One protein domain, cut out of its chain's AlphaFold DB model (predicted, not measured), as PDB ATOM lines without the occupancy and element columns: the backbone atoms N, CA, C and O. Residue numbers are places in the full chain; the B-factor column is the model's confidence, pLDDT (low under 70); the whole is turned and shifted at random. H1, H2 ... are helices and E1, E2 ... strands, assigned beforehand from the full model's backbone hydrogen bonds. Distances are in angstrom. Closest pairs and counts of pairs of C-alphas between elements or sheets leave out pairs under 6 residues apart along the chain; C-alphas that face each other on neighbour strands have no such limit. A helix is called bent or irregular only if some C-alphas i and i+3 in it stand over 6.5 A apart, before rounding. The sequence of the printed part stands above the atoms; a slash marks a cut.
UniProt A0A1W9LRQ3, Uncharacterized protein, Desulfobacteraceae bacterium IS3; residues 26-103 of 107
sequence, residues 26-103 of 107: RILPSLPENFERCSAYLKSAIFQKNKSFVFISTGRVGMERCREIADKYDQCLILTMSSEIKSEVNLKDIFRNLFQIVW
ATOM      1  N   ARG A  26     -35.981 -30.420 -24.502       82.56
ATOM      2  CA  ARG A  26     -35.433 -30.792 -23.186       82.56
ATOM      3  C   ARG A  26     -35.099 -29.558 -22.366       82.56
ATOM      4  O   ARG A  26     -34.683 -28.546 -22.923       82.56
ATOM      5  N   ILE A  27     -35.237 -29.674 -21.051       80.56
ATOM      6  CA  ILE A  27     -34.778 -28.681 -20.083       80.56
ATOM      7  C   ILE A  27     -33.741 -29.343 -19.183       80.56
ATOM      8  O   ILE A  27     -34.004 -30.404 -18.624       80.56
ATOM      9  N   LEU A  28     -32.568 -28.729 -19.077       83.00
ATOM     10  CA  LEU A  28     -31.439 -29.177 -18.276       83.00
ATOM     11  C   LEU A  28     -31.079 -28.105 -17.245       83.00
ATOM     12  O   LEU A  28     -30.926 -26.937 -17.616       83.00
ATOM     13  N   PRO A  29     -30.876 -28.478 -15.974       79.75
ATOM     14  CA  PRO A  29     -30.294 -27.565 -15.013       79.75
ATOM     15  C   PRO A  29     -28.828 -27.285 -15.359       79.75
ATOM     16  O   PRO A  29     -28.075 -28.189 -15.732       79.75
ATOM     17  N   SER A  30     -28.419 -26.026 -15.210       80.38
ATOM     18  CA  SER A  30     -27.070 -25.510 -15.453       80.38
ATOM     19  C   SER A  30     -26.108 -25.916 -14.330       80.38
ATOM     20  O   SER A  30     -25.510 -25.072 -13.663       80.38
ATOM     21  N   LEU A  31     -25.988 -27.223 -14.109       80.38
ATOM     22  CA  LEU A  31     -25.096 -27.836 -13.133       80.38
ATOM     23  C   LEU A  31     -23.880 -28.448 -13.847       80.38
ATOM     24  O   LEU A  31     -24.032 -28.927 -14.975       80.38
ATOM     25  N   PRO A  32     -22.698 -28.492 -13.200       79.88
ATOM     26  CA  PRO A  32     -21.485 -29.064 -13.791       79.88
ATOM     27  C   PRO A  32     -21.671 -30.503 -14.289       79.88
ATOM     28  O   PRO A  32     -21.202 -30.857 -15.366       79.88
ATOM     29  N   GLU A  33     -22.444 -31.308 -13.558       80.88
ATOM     30  CA  GLU A  33     -22.794 -32.692 -13.918       80.88
ATOM     31  C   GLU A  33     -23.577 -32.819 -15.240       80.88
ATOM     32  O   GLU A  33     -23.563 -33.869 -15.880       80.88
ATOM     33  N   ASN A  34     -24.233 -31.746 -15.692       79.75
ATOM     34  CA  ASN A  34     -24.998 -31.725 -16.937       79.75
ATOM     35  C   ASN A  34     -24.213 -31.132 -18.114       79.75
ATOM     36  O   ASN A  34     -24.734 -31.107 -19.230       79.75
ATOM     37  N   PHE A  35     -22.971 -30.675 -17.913       79.88
ATOM     38  CA  PHE A  35     -22.161 -30.084 -18.983       79.88
ATOM     39  C   PHE A  35     -21.808 -31.090 -20.071       79.88
ATOM     40  O   PHE A  35     -21.976 -30.786 -21.253       79.88
ATOM     41  N   GLU A  36     -21.408 -32.305 -19.697       83.50
ATOM     42  CA  GLU A  36     -21.127 -33.358 -20.675       83.50
ATOM     43  C   GLU A  36     -22.369 -33.686 -21.502       83.50
ATOM     44  O   GLU A  36     -22.306 -33.717 -22.734       83.50
ATOM     45  N   ARG A  37     -23.529 -33.815 -20.846       81.50
ATOM     46  CA  ARG A  37     -24.815 -34.054 -21.514       81.50
ATOM     47  C   ARG A  37     -25.171 -32.912 -22.457       81.50
ATOM     48  O   ARG A  37     -25.468 -33.162 -23.621       81.50
ATOM     49  N   CYS A  38     -25.086 -31.665 -21.996       82.12
ATOM     50  CA  CYS A  38     -25.334 -30.477 -22.813       82.12
ATOM     51  C   CYS A  38     -24.426 -30.451 -24.054       82.12
ATOM     52  O   CYS A  38     -24.898 -30.255 -25.175       82.12
ATOM     53  N   SER A  39     -23.136 -30.752 -23.877       82.38
ATOM     54  CA  SER A  39     -22.182 -30.844 -24.983       82.38
ATOM     55  C   SER A  39     -22.562 -31.941 -25.985       82.38
ATOM     56  O   SER A  39     -22.474 -31.725 -27.194       82.38
ATOM     57  N   ALA A  40     -23.049 -33.091 -25.509       84.31
ATOM     58  CA  ALA A  40     -23.507 -34.188 -26.356       84.31
ATOM     59  C   ALA A  40     -24.767 -33.807 -27.150       84.31
ATOM     60  O   ALA A  40     -24.852 -34.115 -28.340       84.31
ATOM     61  N   TYR A  41     -25.705 -33.082 -26.533       80.12
ATOM     62  CA  TYR A  41     -26.884 -32.533 -27.209       80.12
ATOM     63  C   TYR A  41     -26.499 -31.565 -28.333       80.12
ATOM     64  O   TYR A  41     -26.980 -31.712 -29.457       80.12
ATOM     65  N   LEU A  42     -25.599 -30.617 -28.056       80.06
ATOM     66  CA  LEU A  42     -25.129 -29.641 -29.044       80.06
ATOM     67  C   LEU A  42     -24.384 -30.317 -30.199       80.06
ATOM     68  O   LEU A  42     -24.663 -30.035 -31.363       80.06
ATOM     69  N   LYS A  43     -23.491 -31.267 -29.894       82.94
ATOM     70  CA  LYS A  43     -22.812 -32.076 -30.915       82.94
ATOM     71  C   LYS A  43     -23.832 -32.827 -31.769       82.94
ATOM     72  O   LYS A  43     -23.779 -32.743 -32.991       82.94
ATOM     73  N   SER A  44     -24.796 -33.509 -31.145       81.94
ATOM     74  CA  SER A  44     -25.835 -34.260 -31.860       81.94
ATOM     75  C   SER A  44     -26.676 -33.371 -32.780       81.94
ATOM     76  O   SER A  44     -26.981 -33.784 -33.898       81.94
ATOM     77  N   ALA A  45     -27.001 -32.149 -32.350       75.62
ATOM     78  CA  ALA A  45     -27.726 -31.179 -33.165       75.62
ATOM     79  C   ALA A  45     -26.930 -30.764 -34.415       75.62
ATOM     80  O   ALA A  45     -27.486 -30.742 -35.508       75.62
ATOM     81  N   ILE A  46     -25.620 -30.523 -34.285       78.19
ATOM     82  CA  ILE A  46     -24.745 -30.161 -35.414       78.19
ATOM     83  C   ILE A  46     -24.665 -31.294 -36.454       78.19
ATOM     84  O   ILE A  46     -24.655 -31.037 -37.657       78.19
ATOM     85  N   PHE A  47     -24.634 -32.555 -36.012       79.00
ATOM     86  CA  PHE A  47     -24.584 -33.707 -36.921       79.00
ATOM     87  C   PHE A  47     -25.932 -34.005 -37.605       79.00
ATOM     88  O   PHE A  47     -25.959 -34.631 -38.666       79.00
ATOM     89  N   GLN A  48     -27.055 -33.542 -37.050       73.69
ATOM     90  CA  GLN A  48     -28.391 -33.710 -37.630       73.69
ATOM     91  C   GLN A  48     -28.706 -32.569 -38.614       73.69
ATOM     92  O   GLN A  48     -29.499 -31.681 -38.321       73.69
ATOM     93  N   LYS A  49     -28.122 -32.622 -39.821       61.88
ATOM     94  CA  LYS A  49     -28.192 -31.573 -40.869       61.88
ATOM     95  C   LYS A  49     -29.596 -31.105 -41.324       61.88
ATOM     96  O   LYS A  49     -29.669 -30.126 -42.054       61.88
ATOM     97  N   ASN A  50     -30.688 -31.748 -40.896       58.16
ATOM     98  CA  ASN A  50     -32.056 -31.483 -41.378       58.16
ATOM     99  C   ASN A  50     -33.067 -31.123 -40.272       58.16
ATOM    100  O   ASN A  50     -34.268 -31.267 -40.489       58.16
ATOM    101  N   LYS A  51     -32.626 -30.709 -39.077       69.25
ATOM    102  CA  LYS A  51     -33.550 -30.315 -37.999       69.25
ATOM    103  C   LYS A  51     -33.222 -28.935 -37.470       69.25
ATOM    104  O   LYS A  51     -32.070 -28.630 -37.178       69.25
ATOM    105  N   SER A  52     -34.256 -28.117 -37.320       78.12
ATOM    106  CA  SER A  52     -34.124 -26.818 -36.676       78.12
ATOM    107  C   SER A  52     -33.877 -27.029 -35.174       78.12
ATOM    108  O   SER A  52     -34.657 -27.686 -34.482       78.12
ATOM    109  N   PHE A  53     -32.750 -26.522 -34.672       83.19
ATOM    110  CA  PHE A  53     -32.351 -26.637 -33.269       83.19
ATOM    111  C   PHE A  53     -32.227 -25.253 -32.638       83.19
ATOM    112  O   PHE A  53     -31.620 -24.356 -33.225       83.19
ATOM    113  N   VAL A  54     -32.752 -25.093 -31.422       83.31
ATOM    114  CA  VAL A  54     -32.570 -23.877 -30.622       83.31
ATOM    115  C   VAL A  54     -32.023 -24.194 -29.235       83.31
ATOM    116  O   VAL A  54     -32.520 -25.072 -28.525       83.31
ATOM    117  N   PHE A  55     -31.005 -23.437 -28.836       82.06
ATOM    118  CA  PHE A  55     -30.471 -23.435 -27.481       82.06
ATOM    119  C   PHE A  55     -30.949 -22.183 -26.748       82.06
ATOM    120  O   PHE A  55     -30.789 -21.070 -27.248       82.06
ATOM    121  N   ILE A  56     -31.533 -22.358 -25.566       80.38
ATOM    122  CA  ILE A  56     -32.070 -21.263 -24.758       80.38
ATOM    123  C   ILE A  56     -31.437 -21.334 -23.374       80.38
ATOM    124  O   ILE A  56     -31.603 -22.324 -22.678       80.38
ATOM    125  N   SER A  57     -30.753 -20.280 -22.942       78.50
ATOM    126  CA  SER A  57     -30.300 -20.156 -21.553       78.50
ATOM    127  C   SER A  57     -31.278 -19.272 -20.776       78.50
ATOM    128  O   SER A  57     -31.408 -18.077 -21.059       78.50
ATOM    129  N   THR A  58     -31.999 -19.836 -19.805       70.31
ATOM    130  CA  THR A  58     -32.928 -19.096 -18.938       70.31
ATOM    131  C   THR A  58     -32.147 -18.415 -17.809       70.31
ATOM    132  O   THR A  58     -32.229 -18.801 -16.644       70.31
ATOM    133  N   GLY A  59     -31.339 -17.415 -18.162       63.28
ATOM    134  CA  GLY A  59     -30.824 -16.432 -17.200       63.28
ATOM    135  C   GLY A  59     -31.753 -15.218 -17.067       63.28
ATOM    136  O   GLY A  59     -31.944 -14.696 -15.977       63.28
ATOM    137  N   ARG A  60     -32.354 -14.775 -18.186       52.56
ATOM    138  CA  ARG A  60     -33.241 -13.590 -18.267       52.56
ATOM    139  C   ARG A  60     -34.577 -13.836 -18.980       52.56
ATOM    140  O   ARG A  60     -35.425 -12.951 -19.006       52.56
ATOM    141  N   VAL A  61     -34.756 -15.001 -19.599       58.06
ATOM    142  CA  VAL A  61     -35.956 -15.340 -20.376       58.06
ATOM    143  C   VAL A  61     -36.828 -16.265 -19.533       58.06
ATOM    144  O   VAL A  61     -36.363 -17.320 -19.109       58.06
ATOM    145  N   GLY A  62     -38.067 -15.849 -19.261       68.00
ATOM    146  CA  GLY A  62     -39.038 -16.655 -18.520       68.00
ATOM    147  C   GLY A  62     -39.461 -17.907 -19.293       68.00
ATOM    148  O   GLY A  62     -39.486 -17.908 -20.524       68.00
ATOM    149  N   MET A  63     -39.825 -18.966 -18.564       71.88
ATOM    150  CA  MET A  63     -40.140 -20.293 -19.119       71.88
ATOM    151  C   MET A  63     -41.249 -20.276 -20.181       71.88
ATOM    152  O   MET A  63     -41.201 -21.052 -21.133       71.88
ATOM    153  N   GLU A  64     -42.217 -19.369 -20.052       73.31
ATOM    154  CA  GLU A  64     -43.287 -19.156 -21.032       73.31
ATOM    155  C   GLU A  64     -42.738 -18.719 -22.394       73.31
ATOM    156  O   GLU A  64     -43.026 -19.328 -23.421       73.31
ATOM    157  N   ARG A  65     -41.827 -17.746 -22.404       76.31
ATOM    158  CA  ARG A  65     -41.173 -17.294 -23.635       76.31
ATOM    159  C   ARG A  65     -40.225 -18.353 -24.190       76.31
ATOM    160  O   ARG A  65     -40.099 -18.502 -25.402       76.31
ATOM    161  N   CYS A  66     -39.583 -19.139 -23.324       78.81
ATOM    162  CA  CYS A  66     -38.782 -20.274 -23.775       78.81
ATOM    163  C   CYS A  66     -39.631 -21.344 -24.464       78.81
ATOM    164  O   CYS A  66     -39.158 -21.955 -25.418       78.81
ATOM    165  N   ARG A  67     -40.886 -21.535 -24.040       76.31
ATOM    166  CA  ARG A  67     -41.846 -22.412 -24.718       76.31
ATOM    167  C   ARG A  67     -42.220 -21.882 -26.095       76.31
ATOM    168  O   ARG A  67     -42.135 -22.636 -27.054       76.31
ATOM    169  N   GLU A  68     -42.595 -20.610 -26.201       81.81
ATOM    170  CA  GLU A  68     -42.944 -20.000 -27.493       81.81
ATOM    171  C   GLU A  68     -41.808 -20.123 -28.508       81.81
ATOM    172  O   GLU A  68     -42.039 -20.373 -29.691       81.81
ATOM    173  N   ILE A  69     -40.568 -19.960 -28.040       81.44
ATOM    174  CA  ILE A  69     -39.384 -20.184 -28.862       81.44
ATOM    175  C   ILE A  69     -39.287 -21.671 -29.193       81.44
ATOM    176  O   ILE A  69     -39.245 -22.008 -30.366       81.44
ATOM    177  N   ALA A  70     -39.325 -22.567 -28.203       80.88
ATOM    178  CA  ALA A  70     -39.214 -24.009 -28.413       80.88
ATOM    179  C   ALA A  70     -40.289 -24.580 -29.355       80.88
ATOM    180  O   ALA A  70     -40.034 -25.574 -30.027       80.88
ATOM    181  N   ASP A  71     -41.482 -23.986 -29.432       82.56
ATOM    182  CA  ASP A  71     -42.564 -24.375 -30.349       82.56
ATOM    183  C   ASP A  71     -42.291 -24.080 -31.823       82.56
ATOM    184  O   ASP A  71     -42.874 -24.738 -32.680       82.56
ATOM    185  N   LYS A  72     -41.321 -23.216 -32.123       84.12
ATOM    186  CA  LYS A  72     -40.905 -22.899 -33.495       84.12
ATOM    187  C   LYS A  72     -39.814 -23.822 -34.045       84.12
ATOM    188  O   LYS A  72     -39.487 -23.702 -35.221       84.12
ATOM    189  N   TYR A  73     -39.246 -24.705 -33.219       83.88
ATOM    190  CA  TYR A  73     -38.115 -25.560 -33.594       83.88
ATOM    191  C   TYR A  73     -38.412 -27.042 -33.343       83.88
ATOM    192  O   TYR A  73     -39.124 -27.414 -32.404       83.88
ATOM    193  N   ASP A  74     -37.814 -27.904 -34.163       82.44
ATOM    194  CA  ASP A  74     -37.940 -29.363 -34.068       82.44
ATOM    195  C   ASP A  74     -37.270 -29.908 -32.804       82.44
ATOM    196  O   ASP A  74     -37.752 -30.848 -32.161       82.44
ATOM    197  N   GLN A  75     -36.136 -29.310 -32.445       82.69
ATOM    198  CA  GLN A  75     -35.355 -29.646 -31.269       82.69
ATOM    199  C   GLN A  75     -35.052 -28.388 -30.461       82.69
ATOM    200  O   GLN A  75     -34.744 -27.323 -30.992       82.69
ATOM    201  N   CYS A  76     -35.123 -28.526 -29.142       85.19
ATOM    202  CA  CYS A  76     -34.838 -27.432 -28.232       85.19
ATOM    203  C   CYS A  76     -34.108 -27.959 -27.004       85.19
ATOM    204  O   CYS A  76     -34.513 -28.977 -26.436       85.19
ATOM    205  N   LEU A  77     -33.058 -27.252 -26.599       85.31
ATOM    206  CA  LEU A  77     -32.387 -27.457 -25.325       85.31
ATOM    207  C   LEU A  77     -32.474 -26.170 -24.510       85.31
ATOM    208  O   LEU A  77     -31.957 -25.133 -24.923       85.31
ATOM    209  N   ILE A  78     -33.120 -26.247 -23.354       85.06
ATOM    210  CA  ILE A  78     -33.223 -25.141 -22.413       85.06
ATOM    211  C   ILE A  78     -32.272 -25.409 -21.257       85.06
ATOM    212  O   ILE A  78     -32.431 -26.397 -20.550       85.06
ATOM    213  N   LEU A  79     -31.302 -24.531 -21.048       83.81
ATOM    214  CA  LEU A  79     -30.435 -24.546 -19.884       83.81
ATOM    215  C   LEU A  79     -31.009 -23.602 -18.828       83.81
ATOM    216  O   LEU A  79     -31.206 -22.424 -19.118       83.81
ATOM    217  N   THR A  80     -31.273 -24.093 -17.620       77.94
ATOM    218  CA  THR A  80     -31.887 -23.286 -16.561       77.94
ATOM    219  C   THR A  80     -31.076 -23.247 -15.281       77.94
ATOM    220  O   THR A  80     -30.489 -24.242 -14.880       77.94
ATOM    221  N   MET A  81     -31.051 -22.088 -14.626       74.06
ATOM    222  CA  MET A  81     -30.534 -21.948 -13.261       74.06
ATOM    223  C   MET A  81     -31.647 -22.018 -12.205       74.06
ATOM    224  O   MET A  81     -31.362 -21.823 -11.025       74.06
ATOM    225  N   SER A  82     -32.907 -22.264 -12.595       69.81
ATOM    226  CA  SER A  82     -33.999 -22.377 -11.624       69.81
ATOM    227  C   SER A  82     -33.786 -23.591 -10.719       69.81
ATOM    228  O   SER A  82     -33.592 -24.710 -11.193       69.81
ATOM    229  N   SER A  83     -33.880 -23.373  -9.410       66.94
ATOM    230  CA  SER A  83     -33.845 -24.420  -8.383       66.94
ATOM    231  C   SER A  83     -35.095 -25.312  -8.384       66.94
ATOM    232  O   SER A  83     -35.104 -26.364  -7.741       66.94
ATOM    233  N   GLU A  84     -36.139 -24.919  -9.120       66.50
ATOM    234  CA  GLU A  84     -37.369 -25.694  -9.304       66.50
ATOM    235  C   GLU A  84     -37.147 -26.914 -10.209       66.50
ATOM    236  O   GLU A  84     -37.828 -27.929 -10.070       66.50
ATOM    237  N   ILE A  85     -36.167 -26.839 -11.116       69.81
ATOM    238  CA  ILE A  85     -35.829 -27.915 -12.049       69.81
ATOM    239  C   ILE A  85     -34.547 -28.584 -11.560       69.81
ATOM    240  O   ILE A  85     -33.439 -28.167 -11.877       69.81
ATOM    241  N   LYS A  86     -34.710 -29.639 -10.758       66.81
ATOM    242  CA  LYS A  86     -33.593 -30.385 -10.150       66.81
ATOM    243  C   LYS A  86     -33.002 -31.465 -11.058       66.81
ATOM    244  O   LYS A  86     -31.956 -32.019 -10.745       66.81
ATOM    245  N   SER A  87     -33.670 -31.793 -12.157       72.44
ATOM    246  CA  SER A  87     -33.273 -32.865 -13.068       72.44
ATOM    247  C   SER A  87     -33.659 -32.537 -14.508       72.44
ATOM    248  O   SER A  87     -34.428 -31.612 -14.763       72.44
ATOM    249  N   GLU A  88     -33.097 -33.284 -15.460       75.06
ATOM    250  CA  GLU A  88     -33.495 -33.180 -16.861       75.06
ATOM    251  C   GLU A  88     -34.979 -33.509 -17.015       75.06
ATOM    252  O   GLU A  88     -35.446 -34.551 -16.547       75.06
ATOM    253  N   VAL A  89     -35.706 -32.664 -17.739       75.31
ATOM    254  CA  VAL A  89     -37.112 -32.924 -18.024       75.31
ATOM    255  C   VAL A  89     -37.413 -32.713 -19.497       75.31
ATOM    256  O   VAL A  89     -36.859 -31.838 -20.167       75.31
ATOM    257  N   ASN A  90     -38.328 -33.522 -20.018       74.88
ATOM    258  CA  ASN A  90     -38.916 -33.265 -21.317       74.88
ATOM    259  C   ASN A  90     -39.857 -32.068 -21.203       74.88
ATOM    260  O   ASN A  90     -40.722 -32.027 -20.325       74.88
ATOM    261  N   LEU A  91     -39.730 -31.117 -22.124       69.50
ATOM    262  CA  LEU A  91     -40.584 -29.939 -22.167       69.50
ATOM    263  C   LEU A  91     -42.069 -30.335 -22.207       69.50
ATOM    264  O   LEU A  91     -42.890 -29.672 -21.588       69.50
ATOM    265  N   LYS A  92     -42.414 -31.455 -22.861       66.69
ATOM    266  CA  LYS A  92     -43.789 -31.983 -22.902       66.69
ATOM    267  C   LYS A  92     -44.311 -32.443 -21.534       66.69
ATOM    268  O   LYS A  92     -45.497 -32.277 -21.263       66.69
ATOM    269  N   ASP A  93     -43.445 -32.993 -20.686       63.81
ATOM    270  CA  ASP A  93     -43.825 -33.552 -19.381       63.81
ATOM    271  C   ASP A  93     -43.900 -32.480 -18.292       63.81
ATOM    272  O   ASP A  93     -44.757 -32.549 -17.410       63.81
ATOM    273  N   ILE A  94     -43.063 -31.439 -18.386       60.00
ATOM    274  CA  ILE A  94     -43.119 -30.304 -17.463       60.00
ATOM    275  C   ILE A  94     -44.508 -29.664 -17.503       60.00
ATOM    276  O   ILE A  94     -45.065 -29.394 -16.449       60.00
ATOM    277  N   PHE A  95     -45.114 -29.448 -18.670       54.25
ATOM    278  CA  PHE A  95     -46.394 -28.730 -18.734       54.25
ATOM    279  C   PHE A  95     -47.595 -29.516 -18.196       54.25
ATOM    280  O   PHE A  95     -48.582 -28.895 -17.806       54.25
ATOM    281  N   ARG A  96     -47.509 -30.851 -18.085       51.19
ATOM    282  CA  ARG A  96     -48.506 -31.630 -17.329       51.19
ATOM    283  C   ARG A  96     -48.398 -31.399 -15.817       51.19
ATOM    284  O   ARG A  96     -49.415 -31.457 -15.137       51.19
ATOM    285  N   ASN A  97     -47.199 -31.099 -15.310       44.84
ATOM    286  CA  ASN A  97     -46.909 -31.004 -13.874       44.84
ATOM    287  C   ASN A  97     -46.682 -29.570 -13.348       44.84
ATOM    288  O   ASN A  97     -46.892 -29.329 -12.162       44.84
ATOM    289  N   LEU A  98     -46.320 -28.590 -14.185       42.84
ATOM    290  CA  LEU A  98     -46.095 -27.189 -13.780       42.84
ATOM    291  C   LEU A  98     -47.381 -26.533 -13.264       42.84
ATOM    292  O   LEU A  98     -47.317 -25.751 -12.321       42.84
ATOM    293  N   PHE A  99     -48.547 -26.908 -13.804       42.19
ATOM    294  CA  PHE A  99     -49.834 -26.483 -13.244       42.19
ATOM    295  C   PHE A  99     -50.033 -26.964 -11.800       42.19
ATOM    296  O   PHE A  99     -50.674 -26.266 -11.025       42.19
ATOM    297  N   GLN A 100     -49.457 -28.105 -11.403       40.34
ATOM    298  CA  GLN A 100     -49.525 -28.575 -10.016       40.34
ATOM    299  C   GLN A 100     -48.433 -27.978  -9.122       40.34
ATOM    300  O   GLN A 100     -48.696 -27.695  -7.954       40.34
ATOM    301  N   ILE A 101     -47.222 -27.767  -9.647       40.44
ATOM    302  CA  ILE A 101     -46.083 -27.270  -8.857       40.44
ATOM    303  C   ILE A 101     -46.227 -25.769  -8.558       40.44
ATOM    304  O   ILE A 101     -46.016 -25.360  -7.420       40.44
ATOM    305  N   VAL A 102     -46.672 -24.958  -9.527       40.91
ATOM    306  CA  VAL A 102     -46.828 -23.501  -9.341       40.91
ATOM    307  C   VAL A 102     -48.035 -23.157  -8.456       40.91
ATOM    308  O   VAL A 102     -47.988 -22.171  -7.724       40.91
ATOM    309  N   TRP A 103     -49.098 -23.972  -8.449       35.38
ATOM    310  CA  TRP A 103     -50.255 -23.742  -7.569       35.38
ATOM    311  C   TRP A 103     -50.040 -24.212  -6.124       35.38
ATOM    312  O   TRP A 103     -50.599 -23.612  -5.211       35.38
TER     313      TRP A 103
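This is residues 26 to 103 of the 107 residues of an uncharacterized protein of Desulfobacteraceae bacterium IS3 (UniProt A0A1W9LRQ3). A small three-stranded parallel sheet lies between helices: the long H1 covers one face and the short H2 the other, while H3 begins beside edge strand E1 and runs away from the sheet. The 78 printed residues include three named strands and three named helices, in the order E1, H1, E2, H2, E3, H3, and the sheet runs E1, E3, E2. The class is mixed; the whole is compact, with a radius of gyration of the C-alphas of 12.5 A and spans of 41 by 28 by 22 A.

Inner strand E3, residues 75 to 80, is parallel to E1, residues 26 to 29, with N 28 and O 78 within hydrogen-bond range at 2.8 A. E3 is also parallel to E2, residues 53 to 58, with N 56 and O 77 at 2.9 A. H1, residues 32 to 47, is on the sheet at a height of 9.9 A and runs along the strands; its closest C-alphas to E2 are Ala 45 and Phe 53, 6.5 A. H2, residues 63 to 70, is on the opposite face at 9.1 A, over E3 and E2; the closest C-alphas of H2 and E2 are Cys 66 and Ile 56, 6.9 A. H3, residues 91 to 103, is on the same face as H2, over none of the strands; its closest C-alphas to E1 are Leu 91 and Arg 26, 5.3 A. These are three layers, helices on both faces of a sheet. E2, H2, E3 form a strand-helix-strand unit, two parallel neighbours joined through a helix, and E1, H1, E2 a split one, with E3 between its strands; both crossovers are right-handed. Every O i to N i+4 pair of H2 is within hydrogen-bond range, against 10 of 12 in H1 and 3 of 9 in H3, where 4 of 10 O i to N i+3 pairs are.

E1 begins at C-alpha 26 (-35.433, -30.792, -23.186). H1 is 23.8 A long, H3 18.6 A, E3 16.4 A and E2 16.2 A. H1 and H3 are only just irregular: C-alphas 33 and 36 are 7.0 A apart, and 96 and 99 6.7 A. H3 ends at C-alpha 103 (-50.255, -23.742, -7.569).

The C-alphas farthest apart, of Lys 49 and Trp 103, are 40.7 A apart. The printed part has no cut and no long link. Confidence is low in 25 residues, among them residues 91 to 103; mean pLDDT of the printed part is 72.5.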